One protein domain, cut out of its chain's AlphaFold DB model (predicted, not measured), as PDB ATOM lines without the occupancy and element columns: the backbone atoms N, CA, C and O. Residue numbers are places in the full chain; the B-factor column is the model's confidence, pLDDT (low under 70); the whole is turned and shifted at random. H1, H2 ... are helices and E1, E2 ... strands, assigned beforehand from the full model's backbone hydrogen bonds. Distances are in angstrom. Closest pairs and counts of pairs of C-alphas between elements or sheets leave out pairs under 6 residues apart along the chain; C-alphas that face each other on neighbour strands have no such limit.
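This is residues 13 to 146 of the 146 residues of the protein "DUF5105 domain-containing protein" of Clostridium gasigenes (UniProt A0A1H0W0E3). The model is a rod with a long, curled sheet of four strands toward one end, curling round the short helix H4, and a helical hairpin, H2 and H3, at the other. H1 packs on residues 98 to 102 of H3, and residues 75 to 82 stick out. The printed part has 134 residues with five named helices and four strands, in the order H1 E1 E2 H2 H3 E3 E4 H4 H5; the class is mixed and the sheet, E1 - E2 - E3 - E4, is antiparallel. It is loose, with a radius of gyration of the C-alphas of 18.8 A and spans of 69 by 27 by 27 A.

H1, residues 21 to 31, begins at C-alpha 21 (147.203, 142.346, 175.423). E1 is residues 35 to 44, and E2, residues 47 to 57, is 30.0 A long. H2, residues 59 to 77, is 26.9 A long, and H3 is residues 86 to 102. E3, residues 108 to 120, is 33.6 A long and bends by 58 degrees at residue 112. E4, residues 123 to 126, and H4, residues 130 to 136, follow. H5, residues 141 to 144, ends at C-alpha 144 (163.516, 154.709, 172.861).

Within hydrogen-bond range are N 37 and O 53 of the hairpin E1 and E2, 2.9 A, N 50 and O 115 of E2 and E3, 2.9 A, and N 118 and O 125 of the hairpin E3 and E4, 3.0 A. H4 is on the sheet; its closest C-alphas to E3 are Ala 135 and Thr 111, 5.9 A. H2 and H3 touch at a steep tilt of 41 degrees, opposite ways, closest at the C-alphas of Ser 66 and Tyr 96, 5.2 A. H1 touches H3 at the C-alphas of Leu 30 and Ile 101, 6.5 A. H5 only just touches H4, only at the corner, with 3 pairs of C-alphas within 8 A. Every O i to N i+4 pair is within range in H1, H3 and H4, and 13 of 15 in H2; H5 is too short for one.

The C-alphas of Lys 45 and Ala 81, the two farthest apart, are 68.9 A apart. The printed part has no cut and no long link. Residues 13 to 16 and 143 to 146 have pLDDT under 70.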
ATOM      1  N   ILE A  13     159.144 144.465 168.240       64.31
ATOM      2  CA  ILE A  13     158.081 145.202 167.540       64.31
ATOM      3  C   ILE A  13     157.802 144.584 166.164       64.31
ATOM      4  O   ILE A  13     156.651 144.450 165.749       64.31
ATOM      5  N   ILE A  14     158.859 144.177 165.464       66.94
ATOM      6  CA  ILE A  14     158.781 143.592 164.124       66.94
ATOM      7  C   ILE A  14     158.367 142.113 164.178       66.94
ATOM      8  O   ILE A  14     157.607 141.631 163.330       66.94
ATOM      9  N   THR A  15     158.845 141.395 165.192       64.62
ATOM     10  CA  THR A  15     158.547 139.973 165.403       64.62
ATOM     11  C   THR A  15     157.184 139.739 166.061       64.62
ATOM     12  O   THR A  15     156.659 138.629 165.967       64.62
ATOM     13  N   GLY A  16     156.570 140.774 166.645       65.31
ATOM     14  CA  GLY A  16     155.234 140.722 167.245       65.31
ATOM     15  C   GLY A  16     155.199 140.071 168.629       65.31
ATOM     16  O   GLY A  16     154.191 139.463 168.986       65.31
ATOM     17  N   LYS A  17     156.297 140.152 169.388       71.06
ATOM     18  CA  LYS A  17     156.385 139.649 170.766       71.06
ATOM     19  C   LYS A  17     156.032 140.782 171.732       71.06
ATOM     20  O   LYS A  17     156.821 141.710 171.887       71.06
ATOM     21  N   PHE A  18     154.858 140.707 172.358       76.56
ATOM     22  CA  PHE A  18     154.354 141.715 173.302       76.56
ATOM     23  C   PHE A  18     154.117 141.103 174.682       76.56
ATOM     24  O   PHE A  18     153.755 139.932 174.784       76.56
ATOM     25  N   GLU A  19     154.314 141.897 175.736       77.12
ATOM     26  CA  GLU A  19     154.227 141.433 177.128       77.12
ATOM     27  C   GLU A  19     152.793 141.485 177.679       77.12
ATOM     28  O   GLU A  19     152.480 140.811 178.659       77.12
ATOM     29  N   SER A  20     151.900 142.255 177.044       82.75
ATOM     30  CA  SER A  20     150.488 142.341 177.424       82.75
ATOM     31  C   SER A  20     149.549 142.525 176.227       82.75
ATOM     32  O   SER A  20     149.924 143.057 175.180       82.75
ATOM     33  N   THR A  21     148.281 142.138 176.408       86.12
ATOM     34  CA  THR A  21     147.203 142.346 175.423       86.12
ATOM     35  C   THR A  21     146.988 143.828 175.105       86.12
ATOM     36  O   THR A  21     146.639 144.187 173.983       86.12
ATOM     37  N   GLU A  22     147.195 144.710 176.082       82.38
ATOM     38  CA  GLU A  22     147.056 146.160 175.911       82.38
ATOM     39  C   GLU A  22     148.150 146.713 174.994       82.38
ATOM     40  O   GLU A  22     147.843 147.440 174.047       82.38
ATOM     41  N   GLN A  23     149.406 146.305 175.211       80.00
ATOM     42  CA  GLN A  23     150.525 146.643 174.329       80.00
ATOM     43  C   GLN A  23     150.303 146.088 172.918       80.00
ATOM     44  O   GLN A  23     150.483 146.804 171.931       80.00
ATOM     45  N   GLU A  24     149.855 144.836 172.806       84.81
ATOM     46  CA  GLU A  24     149.552 144.215 171.516       84.81
ATOM     47  C   GLU A  24     148.457 144.984 170.761       84.81
ATOM     48  O   GLU A  24     148.600 145.265 169.567       84.81
ATOM     49  N   ASN A  25     147.369 145.357 171.438       86.69
ATOM     50  CA  ASN A  25     146.274 146.111 170.831       86.69
ATOM     51  C   ASN A  25     146.717 147.504 170.377       86.69
ATOM     52  O   ASN A  25     146.347 147.927 169.280       86.69
ATOM     53  N   LEU A  26     147.541 148.187 171.173       85.44
ATOM     54  CA  LEU A  26     148.103 149.487 170.820       85.44
ATOM     55  C   LEU A  26     148.939 149.406 169.537       85.44
ATOM     56  O   LEU A  26     148.719 150.170 168.595       85.44
ATOM     57  N   ILE A  27     149.856 148.436 169.470       83.56
ATOM     58  CA  ILE A  27     150.729 148.244 168.307       83.56
ATOM     59  C   ILE A  27     149.926 147.802 167.081       83.56
ATOM     60  O   ILE A  27     150.174 148.281 165.974       83.56
ATOM     61  N   LYS A  28     148.898 146.963 167.252       86.62
ATOM     62  CA  LYS A  28     147.962 146.634 166.166       86.62
ATOM     63  C   LYS A  28     147.235 147.872 165.644       86.62
ATOM     64  O   LYS A  28     147.104 148.009 164.429       86.62
ATOM     65  N   SER A  29     146.759 148.756 166.520       88.00
ATOM     66  CA  SER A  29     146.109 150.008 166.109       88.00
ATOM     67  C   SER A  29     147.065 150.923 165.350       88.00
ATOM     68  O   SER A  29     146.681 151.469 164.318       88.00
ATOM     69  N   LEU A  30     148.318 151.024 165.800       88.56
ATOM     70  CA  LEU A  30     149.366 151.760 165.098       88.56
ATOM     71  C   LEU A  30     149.608 151.192 163.689       88.56
ATOM     72  O   LEU A  30     149.551 151.925 162.704       88.56
ATOM     73  N   PHE A  31     149.810 149.877 163.575       88.19
ATOM     74  CA  PHE A  31     150.118 149.225 162.298       88.19
ATOM     75  C   PHE A  31     148.955 149.231 161.305       88.19
ATOM     76  O   PHE A  31     149.188 149.317 160.103       88.19
ATOM     77  N   LYS A  32     147.702 149.206 161.777       91.00
ATOM     78  CA  LYS A  32     146.517 149.376 160.918       91.00
ATOM     79  C   LYS A  32     146.466 150.735 160.215       91.00
ATOM     80  O   LYS A  32     145.741 150.870 159.236       91.00
ATOM     81  N   LYS A  33     147.188 151.735 160.728       92.62
ATOM     82  CA  LYS A  33     147.248 153.093 160.174       92.62
ATOM     83  C   LYS A  33     148.463 153.321 159.268       92.62
ATOM     84  O   LYS A  33     148.635 154.442 158.791       92.62
ATOM     85  N   ILE A  34     149.288 152.295 159.042       94.25
ATOM     86  CA  ILE A  34     150.397 152.366 158.090       94.25
ATOM     87  C   ILE A  34     149.845 152.278 156.670       94.25
ATOM     88  O   ILE A  34     149.069 151.381 156.349       94.25
ATOM     89  N   ASP A  35     150.310 153.189 155.828       96.06
ATOM     90  CA  ASP A  35     150.123 153.167 154.385       96.06
ATOM     91  C   ASP A  35     151.492 153.137 153.697       96.06
ATOM     92  O   ASP A  35     152.488 153.607 154.261       96.06
ATOM     93  N   TYR A  36     151.565 152.564 152.501       96.00
ATOM     94  CA  TYR A  36     152.814 152.481 151.755       96.00
ATOM     95  C   TYR A  36     152.610 152.595 150.246       96.00
ATOM     96  O   TYR A  36     151.640 152.099 149.678       96.00
ATOM     97  N   GLU A  37     153.596 153.193 149.590       97.69
ATOM     98  CA  GLU A  37     153.665 153.343 148.141       97.69
ATOM     99  C   GLU A  37     155.036 152.853 147.662       97.69
ATOM    100  O   GLU A  37     156.076 153.328 148.122       97.69
ATOM    101  N   ILE A  38     155.054 151.881 146.749       97.25
ATOM    102  CA  ILE A  38     156.295 151.428 146.112       97.25
ATOM    103  C   ILE A  38     156.649 152.423 145.010       97.25
ATOM    104  O   ILE A  38     155.902 152.566 144.045       97.25
ATOM    105  N   LEU A  39     157.802 153.076 145.138       97.62
ATOM    106  CA  LEU A  39     158.279 154.063 144.171       97.62
ATOM    107  C   LEU A  39     159.082 153.406 143.044       97.62
ATOM    108  O   LEU A  39     158.944 153.769 141.878       97.62
ATOM    109  N   SER A  40     159.930 152.433 143.381       97.62
ATOM    110  CA  SER A  40     160.742 151.703 142.402       97.62
ATOM    111  C   SER A  40     161.287 150.402 142.976       97.62
ATOM    112  O   SER A  40     161.575 150.336 144.170       97.62
ATOM    113  N   THR A  41     161.548 149.420 142.115       97.19
ATOM    114  CA  THR A  41     162.232 148.175 142.480       97.19
ATOM    115  C   THR A  41     163.351 147.876 141.490       97.19
ATOM    116  O   THR A  41     163.123 147.856 140.282       97.19
ATOM    117  N   THR A  42     164.535 147.575 142.015       97.12
ATOM    118  CA  THR A  42     165.688 147.079 141.255       97.12
ATOM    119  C   THR A  42     166.016 145.673 141.735       97.12
ATOM    120  O   THR A  42     166.171 145.459 142.935       97.12
ATOM    121  N   VAL A  43     166.138 144.717 140.813       96.88
ATOM    122  CA  VAL A  43     166.472 143.318 141.121       96.88
ATOM    123  C   VAL A  43     167.827 142.975 140.516       96.88
ATOM    124  O   VAL A  43     168.068 143.231 139.337       96.88
ATOM    125  N   ASN A  44     168.691 142.359 141.314       94.00
ATOM    126  CA  ASN A  44     169.982 141.830 140.907       94.00
ATOM    127  C   ASN A  44     170.149 140.401 141.444       94.00
ATOM    128  O   ASN A  44     170.591 140.191 142.571       94.00
ATOM    129  N   LYS A  45     169.803 139.411 140.613       93.31
ATOM    130  CA  LYS A  45     169.828 137.978 140.957       93.31
ATOM    131  C   LYS A  45     169.003 137.675 142.216       93.31
ATOM    132  O   LYS A  45     167.777 137.705 142.151       93.31
ATOM    133  N   ASP A  46     169.683 137.390 143.322       95.25
ATOM    134  CA  ASP A  46     169.107 137.004 144.608       95.25
ATOM    135  C   ASP A  46     169.001 138.188 145.581       95.25
ATOM    136  O   ASP A  46     168.604 138.006 146.728       95.25
ATOM    137  N   GLU A  47     169.311 139.402 145.123       95.94
ATOM    138  CA  GLU A  47     169.144 140.650 145.865       95.94
ATOM    139  C   GLU A  47     168.150 141.568 145.150       95.94
ATOM    140  O   GLU A  47     168.080 141.619 143.918       95.94
ATOM    141  N   ALA A  48     167.381 142.333 145.917       96.50
ATOM    142  CA  ALA A  48     166.543 143.395 145.392       96.50
ATOM    143  C   ALA A  48     166.557 144.602 146.326       96.50
ATOM    144  O   ALA A  48     166.671 144.479 147.543       96.50
ATOM    145  N   THR A  49     166.423 145.791 145.749       97.12
ATOM    146  CA  THR A  49     166.209 147.034 146.490       97.12
ATOM    147  C   THR A  49     164.904 147.647 146.026       97.12
ATOM    148  O   THR A  49     164.736 147.939 144.841       97.12
ATOM    149  N   THR A  50     163.964 147.817 146.952       97.06
ATOM    150  CA  THR A  50     162.682 148.471 146.692       97.06
ATOM    151  C   THR A  50     162.620 149.773 147.468       97.06
ATOM    152  O   THR A  50     162.603 149.758 148.695       97.06
ATOM    153  N   LYS A  51     162.540 150.893 146.755       97.75
ATOM    154  CA  LYS A  51     162.275 152.190 147.365       97.75
ATOM    155  C   LYS A  51     160.789 152.288 147.681       97.75
ATOM    156  O   LYS A  51     159.957 152.188 146.774       97.75
ATOM    157  N   VAL A  52     160.462 152.481 148.951       97.50
ATOM    158  CA  VAL A  52     159.086 152.568 149.444       97.50
ATOM    159  C   VAL A  52     158.909 153.849 150.232       97.50
ATOM    160  O   VAL A  52     159.718 154.183 151.091       97.50
ATOM    161  N   LYS A  53     157.811 154.543 149.976       97.94
ATOM    162  CA  LYS A  53     157.330 155.644 150.797       97.94
ATOM    163  C   LYS A  53     156.355 155.085 151.822       97.94
ATOM    164  O   LYS A  53     155.310 154.562 151.452       97.94
ATOM    165  N   ILE A  54     156.702 155.168 153.099       97.31
ATOM    166  CA  ILE A  54     155.903 154.647 154.213       97.31
ATOM    167  C   ILE A  54     155.304 155.829 154.961       97.31
ATOM    168  O   ILE A  54     156.033 156.719 155.397       97.31
ATOM    169  N   THR A  55     153.987 155.825 155.134       97.56
ATOM    170  CA  THR A  55     153.264 156.790 155.963       97.56
ATOM    171  C   THR A  55     152.740 156.090 157.206       97.56
ATOM    172  O   THR A  55     152.051 155.079 157.111       97.56
ATOM    173  N   SER A  56     153.042 156.628 158.380       96.06
ATOM    174  CA  SER A  56     152.614 156.090 159.674       96.06
ATOM    175  C   SER A  56     152.170 157.218 160.603       96.06
ATOM    176  O   SER A  56     152.353 158.397 160.302       96.06
ATOM    177  N   VAL A  57     151.540 156.872 161.726       96.25
ATOM    178  CA  VAL A  57     151.257 157.841 162.796       96.25
ATOM    179  C   VAL A  57     152.574 158.442 163.282       96.25
ATOM    180  O   VAL A  57     153.521 157.705 163.514       96.25
ATOM    181  N   ASP A  58     152.643 159.756 163.475       95.94
ATOM    182  CA  ASP A  58     153.798 160.412 164.090       95.94
ATOM    183  C   ASP A  58     153.785 160.174 165.608       95.94
ATOM    184  O   ASP A  58     153.250 160.958 166.395       95.94
ATOM    185  N   MET A  59     154.361 159.047 166.020       93.00
ATOM    186  CA  MET A  59     154.417 158.622 167.415       93.00
ATOM    187  C   MET A  59     155.235 159.564 168.292       93.00
ATOM    188  O   MET A  59     154.915 159.706 169.471       93.00
ATOM    189  N   LEU A  60     156.250 160.239 167.743       91.56
ATOM    190  CA  LEU A  60     157.001 161.251 168.486       91.56
ATOM    191  C   LEU A  60     156.087 162.420 168.879       91.56
ATOM    192  O   LEU A  60     156.133 162.896 170.020       91.56
ATOM    193  N   ARG A  61     155.230 162.859 167.951       94.00
ATOM    194  CA  ARG A  61     154.242 163.908 168.213       94.00
ATOM    195  C   ARG A  61     153.132 163.438 169.145       94.00
ATOM    196  O   ARG A  61     152.858 164.136 170.116       94.00
ATOM    197  N   VAL A  62     152.566 162.248 168.927       94.75
ATOM    198  CA  VAL A  62     151.554 161.667 169.830       94.75
ATOM    199  C   VAL A  62     152.083 161.567 171.258       94.75
ATOM    200  O   VAL A  62     151.404 161.990 172.193       94.75
ATOM    201  N   TYR A  63     153.302 161.052 171.438       91.75
ATOM    202  CA  TYR A  63     153.929 160.958 172.753       91.75
ATOM    203  C   TYR A  63     154.117 162.343 173.380       91.75
ATOM    204  O   TYR A  63     153.699 162.572 174.514       91.75
ATOM    205  N   SER A  64     154.681 163.291 172.627       92.44
ATOM    206  CA  SER A  64     154.924 164.655 173.110       92.44
ATOM    207  C   SER A  64     153.632 165.368 173.515       92.44
ATOM    208  O   SER A  64     153.586 166.016 174.559       92.44
ATOM    209  N   ASP A  65     152.577 165.246 172.714       94.38
ATOM    210  CA  ASP A  65     151.289 165.879 172.993       94.38
ATOM    211  C   ASP A  65     150.583 165.196 174.174       94.38
ATOM    212  O   ASP A  65     150.077 165.887 175.056       94.38
ATOM    213  N   SER A  66     150.670 163.867 174.281       94.06
ATOM    214  CA  SER A  66     150.188 163.116 175.451       94.06
ATOM    215  C   SER A  66     150.884 163.566 176.737       94.06
ATOM    216  O   SER A  66     150.221 163.835 177.736       94.06
ATOM    217  N   MET A  67     152.212 163.715 176.714       92.62
ATOM    218  CA  MET A  67     152.982 164.172 177.876       92.62
ATOM    219  C   MET A  67     152.611 165.593 178.293       92.62
ATOM    220  O   MET A  67     152.471 165.853 179.486       92.62
ATOM    221  N   LYS A  68     152.387 166.508 177.342       94.69
ATOM    222  CA  LYS A  68     151.902 167.862 177.656       94.69
ATOM    223  C   LYS A  68     150.546 167.825 178.362       94.69
ATOM    224  O   LYS A  68     150.371 168.539 179.346       94.69
ATOM    225  N   GLN A  69     149.612 166.997 177.889       94.62
ATOM    226  CA  GLN A  69     148.281 166.863 178.494       94.62
ATOM    227  C   GLN A  69     148.360 166.285 179.912       94.62
ATOM    228  O   GLN A  69     147.795 166.853 180.846       94.62
ATOM    229  N   VAL A  70     149.127 165.207 180.096       94.06
ATOM    230  CA  VAL A  70     149.348 164.608 181.419       94.06
ATOM    231  C   VAL A  70     150.000 165.621 182.362       94.06
ATOM    232  O   VAL A  70     149.507 165.830 183.466       94.06
ATOM    233  N   MET A  71     151.054 166.323 181.937       92.56
ATOM    234  CA  MET A  71     151.711 167.335 182.773       92.56
ATOM    235  C   MET A  71     150.790 168.502 183.132       92.56
ATOM    236  O   MET A  71     150.831 168.971 184.268       92.56
ATOM    237  N   ALA A  72     149.926 168.950 182.217       93.75
ATOM    238  CA  ALA A  72     148.937 169.988 182.508       93.75
ATOM    239  C   ALA A  72     147.950 169.563 183.611       93.75
ATOM    240  O   ALA A  72     147.508 170.402 184.395       93.75
ATOM    241  N   ILE A  73     147.647 168.265 183.709       91.50
ATOM    242  CA  ILE A  73     146.804 167.684 184.762       91.50
ATOM    243  C   ILE A  73     147.575 167.498 186.072       91.50
ATOM    244  O   ILE A  73     147.027 167.752 187.149       91.50
ATOM    245  N   LEU A  74     148.830 167.049 186.001       91.00
ATOM    246  CA  LEU A  74     149.638 166.733 187.181       91.00
ATOM    247  C   LEU A  74     150.215 167.971 187.865       91.00
ATOM    248  O   LEU A  74     150.323 167.982 189.089       91.00
ATOM    249  N   LEU A  75     150.561 169.020 187.117       90.88
ATOM    250  CA  LEU A  75     151.201 170.211 187.676       90.88
ATOM    251  C   LEU A  75     150.349 170.895 188.768       90.88
ATOM    252  O   LEU A  75     150.899 171.183 189.833       90.88
ATOM    253  N   PRO A  76     149.023 171.090 188.605       89.75
ATOM    254  CA  PRO A  76     148.166 171.572 189.691       89.75
ATOM    255  C   PRO A  76     148.088 170.604 190.882       89.75
ATOM    256  O   PRO A  76     148.021 171.033 192.033       89.75
ATOM    257  N   GLN A  77     148.116 169.294 190.620       88.12
ATOM    258  CA  GLN A  77     148.002 168.256 191.651       88.12
ATOM    259  C   GLN A  77     149.297 168.059 192.442       88.12
ATOM    260  O   GLN A  77     149.242 167.618 193.590       88.12
ATOM    261  N   ALA A  78     150.450 168.439 191.887       84.56
ATOM    262  CA  ALA A  78     151.757 168.313 192.530       84.56
ATOM    263  C   ALA A  78     151.866 169.104 193.848       84.56
ATOM    264  O   ALA A  78     152.669 168.748 194.716       84.56
ATOM    265  N   PHE A  79     151.034 170.136 194.013       86.50
ATOM    266  CA  PHE A  79     150.923 170.955 195.224       86.50
ATOM    267  C   PHE A  79     149.733 170.573 196.116       86.50
ATOM    268  O   PHE A  79     149.527 171.185 197.162       86.50
ATOM    269  N   SER A  80     148.945 169.571 195.721       84.62
ATOM    270  CA  SER A  80     147.798 169.091 196.491       84.62
ATOM    271  C   SER A  80     148.205 168.020 197.512       84.62
ATOM    272  O   SER A  80     149.233 167.356 197.365       84.62
ATOM    273  N   ALA A  81     147.378 167.835 198.545       79.94
ATOM    274  CA  ALA A  81     147.550 166.755 199.519       79.94
ATOM    275  C   ALA A  81     147.244 165.362 198.930       79.94
ATOM    276  O   ALA A  81     147.749 164.364 199.434       79.94
ATOM    277  N   ASN A  82     146.468 165.303 197.841       83.25
ATOM    278  CA  ASN A  82     146.034 164.071 197.182       83.25
ATOM    279  C   ASN A  82     146.755 163.915 195.839       83.25
ATOM    280  O   ASN A  82     146.148 164.038 194.777       83.25
ATOM    281  N   LYS A  83     148.071 163.696 195.889       87.94
ATOM    282  CA  LYS A  83     148.857 163.445 194.677       87.94
ATOM    283  C   LYS A  83     148.476 162.081 194.092       87.94
ATOM    284  O   LYS A  83     148.366 161.129 194.866       87.94
ATOM    285  N   PRO A  84     148.311 161.971 192.765       88.81
ATOM    286  CA  PRO A  84     148.113 160.679 192.129       88.81
ATOM    287  C   PRO A  84     149.350 159.803 192.334       88.81
ATOM    288  O   PRO A  84     150.483 160.294 192.352       88.81
ATOM    289  N   SER A  85     149.111 158.510 192.504       91.94
ATOM    290  CA  SER A  85     150.149 157.483 192.562       91.94
ATOM    291  C   SER A  85     150.837 157.303 191.207       91.94
ATOM    292  O   SER A  85     150.284 157.638 190.155       91.94
ATOM    293  N   ASP A  86     152.031 156.711 191.218       90.44
ATOM    294  CA  ASP A  86     152.777 156.418 189.990       90.44
ATOM    295  C   ASP A  86     151.976 155.518 189.033       90.44
ATOM    296  O   ASP A  86     151.966 155.754 187.825       90.44
ATOM    297  N   ASP A  87     151.224 154.550 189.561       92.94
ATOM    298  CA  ASP A  87     150.356 153.668 188.771       92.94
ATOM    299  C   ASP A  87     149.214 154.433 188.084       92.94
ATOM    300  O   ASP A  87     148.862 154.151 186.935       92.94
ATOM    301  N   GLU A  88     148.621 155.417 188.766       92.88
ATOM    302  CA  GLU A  88     147.587 156.278 188.181       92.88
ATOM    303  C   GLU A  88     148.164 157.159 187.070       92.88
ATOM    304  O   GLU A  88     147.547 157.300 186.010       92.88
ATOM    305  N   ILE A  89     149.371 157.692 187.270       92.56
ATOM    306  CA  ILE A  89     150.091 158.480 186.262       92.56
ATOM    307  C   ILE A  89     150.422 157.624 185.032       92.56
ATOM    308  O   ILE A  89     150.227 158.073 183.896       92.56
ATOM    309  N   GLN A  90     150.884 156.387 185.231       90.88
ATOM    310  CA  GLN A  90     151.184 155.454 184.143       90.88
ATOM    311  C   GLN A  90     149.927 155.087 183.348       90.88
ATOM    312  O   GLN A  90     149.935 155.171 182.117       90.88
ATOM    313  N   LYS A  91     148.822 154.755 184.027       92.12
ATOM    314  CA  LYS A  91     147.536 154.461 183.372       92.12
ATOM    315  C   LYS A  91     147.023 155.654 182.575       92.12
ATOM    316  O   LYS A  91     146.620 155.490 181.424       92.12
ATOM    317  N   MET A  92     147.078 156.850 183.157       93.88
ATOM    318  CA  MET A  92     146.675 158.083 182.485       93.88
ATOM    319  C   MET A  92     147.527 158.328 181.234       93.88
ATOM    320  O   MET A  92     146.994 158.559 180.153       93.88
ATOM    321  N   THR A  93     148.846 158.195 181.356       92.56
ATOM    322  CA  THR A  93     149.789 158.308 180.237       92.56
ATOM    323  C   THR A  93     149.457 157.338 179.106       92.56
ATOM    324  O   THR A  93     149.340 157.751 177.949       92.56
ATOM    325  N   PHE A  94     149.261 156.061 179.433       91.75
ATOM    326  CA  PHE A  94     148.923 155.033 178.454       91.75
ATOM    327  C   PHE A  94     147.596 155.332 177.740       91.75
ATOM    328  O   PHE A  94     147.495 155.179 176.518       91.75
ATOM    329  N   GLN A  95     146.591 155.820 178.474       93.69
ATOM    330  CA  GLN A  95     145.309 156.237 177.905       93.69
ATOM    331  C   GLN A  95     145.459 157.412 176.935       93.69
ATOM    332  O   GLN A  95     144.912 157.350 175.835       93.69
ATOM    333  N   TYR A  96     146.227 158.450 177.282       95.25
ATOM    334  CA  TYR A  96     146.453 159.589 176.383       95.25
ATOM    335  C   TYR A  96     147.154 159.177 175.086       95.25
ATOM    336  O   TYR A  96     146.718 159.583 174.008       95.25
ATOM    337  N   ILE A  97     148.165 158.309 175.169       93.56
ATOM    338  CA  ILE A  97     148.851 157.776 173.983       93.56
ATOM    339  C   ILE A  97     147.883 156.958 173.121       93.56
ATOM    340  O   ILE A  97     147.831 157.132 171.903       93.56
ATOM    341  N   THR A  98     147.083 156.093 173.747       93.19
ATOM    342  CA  THR A  98     146.084 155.267 173.054       93.19
ATOM    343  C   THR A  98     145.047 156.130 172.339       93.19
ATOM    344  O   THR A  98     144.723 155.875 171.178       93.19
ATOM    345  N   ASN A  99     144.551 157.174 173.001       94.56
ATOM    346  CA  ASN A  99     143.607 158.117 172.411       94.56
ATOM    347  C   ASN A  99     144.245 158.871 171.241       94.56
ATOM    348  O   ASN A  99     143.651 158.927 170.170       94.56
ATOM    349  N   GLY A 100     145.478 159.359 171.410       94.94
ATOM    350  CA  GLY A 100     146.217 160.054 170.360       94.94
ATOM    351  C   GLY A 100     146.445 159.192 169.116       94.94
ATOM    352  O   GLY A 100     146.228 159.666 168.009       94.94
ATOM    353  N   ILE A 101     146.800 157.909 169.267       94.25
ATOM    354  CA  ILE A 101     146.920 156.979 168.126       94.25
ATOM    355  C   ILE A 101     145.573 156.774 167.432       94.25
ATOM    356  O   ILE A 101     145.516 156.682 166.203       94.25
ATOM    357  N   ASN A 102     144.491 156.650 168.201       92.81
ATOM    358  CA  ASN A 102     143.171 156.330 167.667       92.81
ATOM    359  C   ASN A 102     142.428 157.543 167.093       92.81
ATOM    360  O   ASN A 102     141.490 157.331 166.325       92.81
ATOM    361  N   ASP A 103     142.889 158.765 167.364       94.31
ATOM    362  CA  ASP A 103     142.345 160.001 166.804       94.31
ATOM    363  C   ASP A 103     142.252 159.918 165.259       94.31
ATOM    364  O   ASP A 103     143.200 159.452 164.602       94.31
ATOM    365  N   PRO A 104     141.099 160.259 164.649       91.38
ATOM    366  CA  PRO A 104     140.945 160.261 163.194       91.38
ATOM    367  C   PRO A 104     141.883 161.256 162.495       91.38
ATOM    368  O   PRO A 104     142.361 160.953 161.400       91.38
ATOM    369  N   ASP A 105     142.201 162.372 163.151       93.94
ATOM    370  CA  ASP A 105     143.060 163.453 162.663       93.94
ATOM    371  C   ASP A 105     144.488 163.352 163.224       93.94
ATOM    372  O   ASP A 105     145.267 164.311 163.178       93.94
ATOM    373  N   VAL A 106     144.855 162.174 163.748       95.25
ATOM    374  CA  VAL A 106     146.194 161.911 164.275       95.25
ATOM    375  C   VAL A 106     147.267 162.327 163.268       95.25
ATOM    376  O   VAL A 106     147.229 161.967 162.087       95.25
ATOM    377  N   ALA A 107     148.259 163.074 163.756       95.44
ATOM    378  CA  ALA A 107     149.385 163.491 162.941       95.44
ATOM    379  C   ALA A 107     150.101 162.273 162.340       95.44
ATOM    380  O   ALA A 107     150.301 161.254 163.004       95.44
ATOM    381  N   LYS A 108     150.509 162.397 161.077       96.62
ATOM    382  CA  LYS A 108     151.245 161.367 160.347       96.62
ATOM    383  C   LYS A 108     152.625 161.869 159.953       96.62
ATOM    384  O   LYS A 108     152.826 163.064 159.748       96.62
ATOM    385  N   THR A 109     153.551 160.936 159.805       96.69
ATOM    386  CA  THR A 109     154.878 161.149 159.231       96.69
ATOM    387  C   THR A 109     155.026 160.265 158.001       96.69
ATOM    388  O   THR A 109     154.498 159.154 157.964       96.69
ATOM    389  N   THR A 110     155.767 160.744 157.006       97.12
ATOM    390  CA  THR A 110     156.071 159.986 155.792       97.12
ATOM    391  C   THR A 110     157.575 159.931 155.590       97.12
ATOM    392  O   THR A 110     158.242 160.962 155.639       97.12
ATOM    393  N   THR A 111     158.094 158.733 155.347       95.50
ATOM    394  CA  THR A 111     159.526 158.472 155.192       95.50
ATOM    395  C   THR A 111     159.740 157.588 153.972       95.50
ATOM    396  O   THR A 111     159.081 156.557 153.835       95.50
ATOM    397  N   GLU A 112     160.658 157.973 153.089       96.88
ATOM    398  CA  GLU A 112     161.157 157.082 152.042       96.88
ATOM    399  C   GLU A 112     162.255 156.187 152.615       96.88
ATOM    400  O   GLU A 112     163.158 156.670 153.297       96.88
ATOM    401  N   VAL A 113     162.155 154.886 152.358       96.00
ATOM    402  CA  VAL A 113     163.095 153.865 152.825       96.00
ATOM    403  C   VAL A 113     163.477 152.975 151.650       96.00
ATOM    404  O   VAL A 113     162.611 152.537 150.887       96.00
ATOM    405  N   ASP A 114     164.765 152.666 151.533       96.19
ATOM    406  CA  ASP A 114     165.253 151.642 150.615       96.19
ATOM    407  C   ASP A 114     165.201 150.274 151.313       96.19
ATOM    408  O   ASP A 114     166.042 149.928 152.145       96.19
ATOM    409  N   LEU A 115     164.180 149.481 150.987       95.00
ATOM    410  CA  LEU A 115     164.029 148.120 151.493       95.00
ATOM    411  C   LEU A 115     164.984 147.195 150.752       95.00
ATOM    412  O   LEU A 115     164.831 146.974 149.548       95.00
ATOM    413  N   LYS A 116     165.931 146.614 151.485       94.94
ATOM    414  CA  LYS A 116     166.773 145.530 150.983       94.94
ATOM    415  C   LYS A 116     166.039 144.209 151.142       94.94
ATOM    416  O   LYS A 116     165.478 143.926 152.202       94.94
ATOM    417  N   LEU A 117     166.021 143.417 150.078       94.62
ATOM    418  CA  LEU A 117     165.462 142.079 150.079       94.62
ATOM    419  C   LEU A 117     166.499 141.083 149.587       94.62
ATOM    420  O   LEU A 117     167.204 141.346 148.613       94.62
ATOM    421  N   THR A 118     166.492 139.910 150.207       94.19
ATOM    422  CA  THR A 118     167.326 138.774 149.817       94.19
ATOM    423  C   THR A 118     166.425 137.590 149.496       94.19
ATOM    424  O   THR A 118     165.380 137.395 150.124       94.19
ATOM    425  N   LYS A 119     166.778 136.811 148.475       92.88
ATOM    426  CA  LYS A 119     166.016 135.638 148.059       92.88
ATOM    427  C   LYS A 119     166.456 134.417 148.872       92.88
ATOM    428  O   LYS A 119     167.551 133.897 148.698       92.88
ATOM    429  N   GLU A 120     165.573 133.912 149.726       89.75
ATOM    430  CA  GLU A 120     165.773 132.707 150.531       89.75
ATOM    431  C   GLU A 120     164.737 131.639 150.164       89.75
ATOM    432  O   GLU A 120     163.533 131.863 150.285       89.75
ATOM    433  N   LYS A 121     165.185 130.449 149.732       86.56
ATOM    434  CA  LYS A 121     164.304 129.306 149.391       86.56
ATOM    435  C   LYS A 121     163.138 129.713 148.470       86.56
ATOM    436  O   LYS A 121     161.976 129.409 148.745       86.56
ATOM    437  N   ASP A 122     163.465 130.457 147.414       85.81
ATOM    438  CA  ASP A 122     162.521 131.020 146.438       85.81
ATOM    439  C   ASP A 122     161.512 132.047 146.967       85.81
ATOM    440  O   ASP A 122     160.500 132.328 146.324       85.81
ATOM    441  N   LYS A 123     161.804 132.678 148.108       90.12
ATOM    442  CA  LYS A 123     161.014 133.778 148.667       90.12
ATOM    443  C   LYS A 123     161.892 134.991 148.918       90.12
ATOM    444  O   LYS A 123     162.986 134.865 149.445       90.12
ATOM    445  N   TRP A 124     161.389 136.170 148.582       92.00
ATOM    446  CA  TRP A 124     162.016 137.418 149.000       92.00
ATOM    447  C   TRP A 124     161.717 137.665 150.476       92.00
ATOM    448  O   TRP A 124     160.550 137.662 150.882       92.00
ATOM    449  N   VAL A 125     162.764 137.875 151.264       91.56
ATOM    450  CA  VAL A 125     162.667 138.301 152.660       91.56
ATOM    451  C   VAL A 125     163.236 139.702 152.794       91.56
ATOM    452  O   VAL A 125     164.248 140.025 152.178       91.56
ATOM    453  N   ILE A 126     162.562 140.540 153.572       91.19
ATOM    454  CA  ILE A 126     163.006 141.895 153.885       91.19
ATOM    455  C   ILE A 126     164.101 141.806 154.943       91.19
ATOM    456  O   ILE A 126     163.921 141.163 155.985       91.19
ATOM    457  N   GLU A 127     165.213 142.480 154.688       90.31
ATOM    458  CA  GLU A 127     166.251 142.705 155.683       90.31
ATOM    459  C   GLU A 127     165.822 143.861 156.586       90.31
ATOM    460  O   GLU A 127     165.528 144.964 156.118       90.31
ATOM    461  N   SER A 128     165.731 143.601 157.891       85.75
ATOM    462  CA  SER A 128     165.356 144.636 158.851       85.75
ATOM    463  C   SER A 128     166.432 145.721 158.909       85.75
ATOM    464  O   SER A 128     167.623 145.424 158.957       85.75
ATOM    465  N   SER A 129     166.007 146.981 158.956       87.81
ATOM    466  CA  SER A 129     166.884 148.135 159.151       87.81
ATOM    467  C   SER A 129     166.302 149.087 160.193       87.81
ATOM    468  O   SER A 129     165.092 149.089 160.460       87.81
ATOM    469  N   ASP A 130     167.156 149.927 160.775       87.56
ATOM    470  CA  ASP A 130     166.720 150.976 161.701       87.56
ATOM    471  C   ASP A 130     165.799 151.985 161.012       87.56
ATOM    472  O   ASP A 130     164.840 152.463 161.615       87.56
ATOM    473  N   GLU A 131     166.036 152.263 159.729       89.81
ATOM    474  CA  GLU A 131     165.200 153.144 158.912       89.81
ATOM    475  C   GLU A 131     163.796 152.570 158.722       89.81
ATOM    476  O   GLU A 131     162.809 153.274 158.954       89.81
ATOM    477  N   LEU A 132     163.695 151.280 158.379       90.81
ATOM    478  CA  LEU A 132     162.416 150.583 158.276       90.81
ATOM    479  C   LEU A 132     161.696 150.585 159.625       90.81
ATOM    480  O   LEU A 132     160.520 150.942 159.693       90.81
ATOM    481  N   THR A 133     162.407 150.244 160.703       88.81
ATOM    482  CA  THR A 133     161.864 150.243 162.069       88.81
ATOM    483  C   THR A 133     161.349 151.631 162.451       88.81
ATOM    484  O   THR A 133     160.229 151.770 162.942       88.81
ATOM    485  N   ASN A 134     162.123 152.679 162.184       90.38
ATOM    486  CA  ASN A 134     161.739 154.060 162.449       90.38
ATOM    487  C   ASN A 134     160.507 154.481 161.634       90.38
ATOM    488  O   ASN A 134     159.610 155.133 162.170       90.38
ATOM    489  N   ALA A 135     160.445 154.103 160.356       92.81
ATOM    490  CA  ALA A 135     159.338 154.446 159.473       92.81
ATOM    491  C   ALA A 135     158.024 153.773 159.901       92.81
ATOM    492  O   ALA A 135     157.004 154.452 160.012       92.81
ATOM    493  N   ILE A 136     158.035 152.472 160.215       91.06
ATOM    494  CA  ILE A 136     156.814 151.746 160.623       91.06
ATOM    495  C   ILE A 136     156.370 152.079 162.051       91.06
ATOM    496  O   ILE A 136     155.185 151.989 162.360       91.06
ATOM    497  N   THR A 137     157.300 152.476 162.923       89.12
ATOM    498  CA  THR A 137     156.978 152.893 164.299       89.12
ATOM    499  C   THR A 137     156.673 154.379 164.424       89.12
ATOM    500  O   THR A 137     156.382 154.842 165.524       89.12
ATOM    501  N   GLY A 138     156.742 155.146 163.332       91.38
ATOM    502  CA  GLY A 138     156.343 156.546 163.372       91.38
ATOM    503  C   GLY A 138     157.296 157.446 164.146       91.38
ATOM    504  O   GLY A 138     156.849 158.318 164.883       91.38
ATOM    505  N   ASN A 139     158.603 157.221 164.019       90.12
ATOM    506  CA  ASN A 139     159.657 157.886 164.795       90.12
ATOM    507  C   ASN A 139     159.757 157.496 166.282       90.12
ATOM    508  O   ASN A 139     160.551 158.103 167.002       90.12
ATOM    509  N   LEU A 140     159.026 156.482 166.764       82.19
ATOM    510  CA  LEU A 140     159.123 156.063 168.169       82.19
ATOM    511  C   LEU A 140     160.525 155.544 168.539       82.19
ATOM    512  O   LEU A 140     161.006 155.811 169.639       82.19
ATOM    513  N   SER A 141     161.213 154.856 167.622       76.50
ATOM    514  CA  SER A 141     162.570 154.341 167.870       76.50
ATOM    515  C   SER A 141     163.595 155.441 168.177       76.50
ATOM    516  O   SER A 141     164.534 155.205 168.932       76.50
ATOM    517  N   LYS A 142     163.390 156.673 167.686       73.19
ATOM    518  CA  LYS A 142     164.237 157.834 168.028       73.19
ATOM    519  C   LYS A 142     164.111 158.269 169.489       73.19
ATOM    520  O   LYS A 142     165.009 158.939 169.992       73.19
ATOM    521  N   VAL A 143     162.999 157.936 170.146       65.62
ATOM    522  CA  VAL A 143     162.760 158.241 171.565       65.62
ATOM    523  C   VAL A 143     163.302 157.129 172.455       65.62
ATOM    524  O   VAL A 143     163.901 157.426 173.479       65.62
ATOM    525  N   ALA A 144     163.118 155.868 172.059       63.09
ATOM    526  CA  ALA A 144     163.516 154.709 172.861       63.09
ATOM    527  C   ALA A 144     165.039 154.464 172.898       63.09
ATOM    528  O   ALA A 144     165.521 153.814 173.817       63.09
ATOM    529  N   ASN A 145     165.787 154.985 171.917       53.09
ATOM    530  CA  ASN A 145     167.243 154.817 171.801       53.09
ATOM    531  C   ASN A 145     168.058 155.983 172.414       53.09
ATOM    532  O   ASN A 145     169.190 156.228 171.989       53.09
ATOM    533  N   LYS A 146     167.491 156.728 173.370       38.25
ATOM    534  CA  LYS A 146     168.191 157.742 174.179       38.25
ATOM    535  C   LYS A 146     168.233 157.319 175.637       38.25
ATOM    536  O   LYS A 146     169.285 157.577 176.259       38.25
TER     537      LYS A 146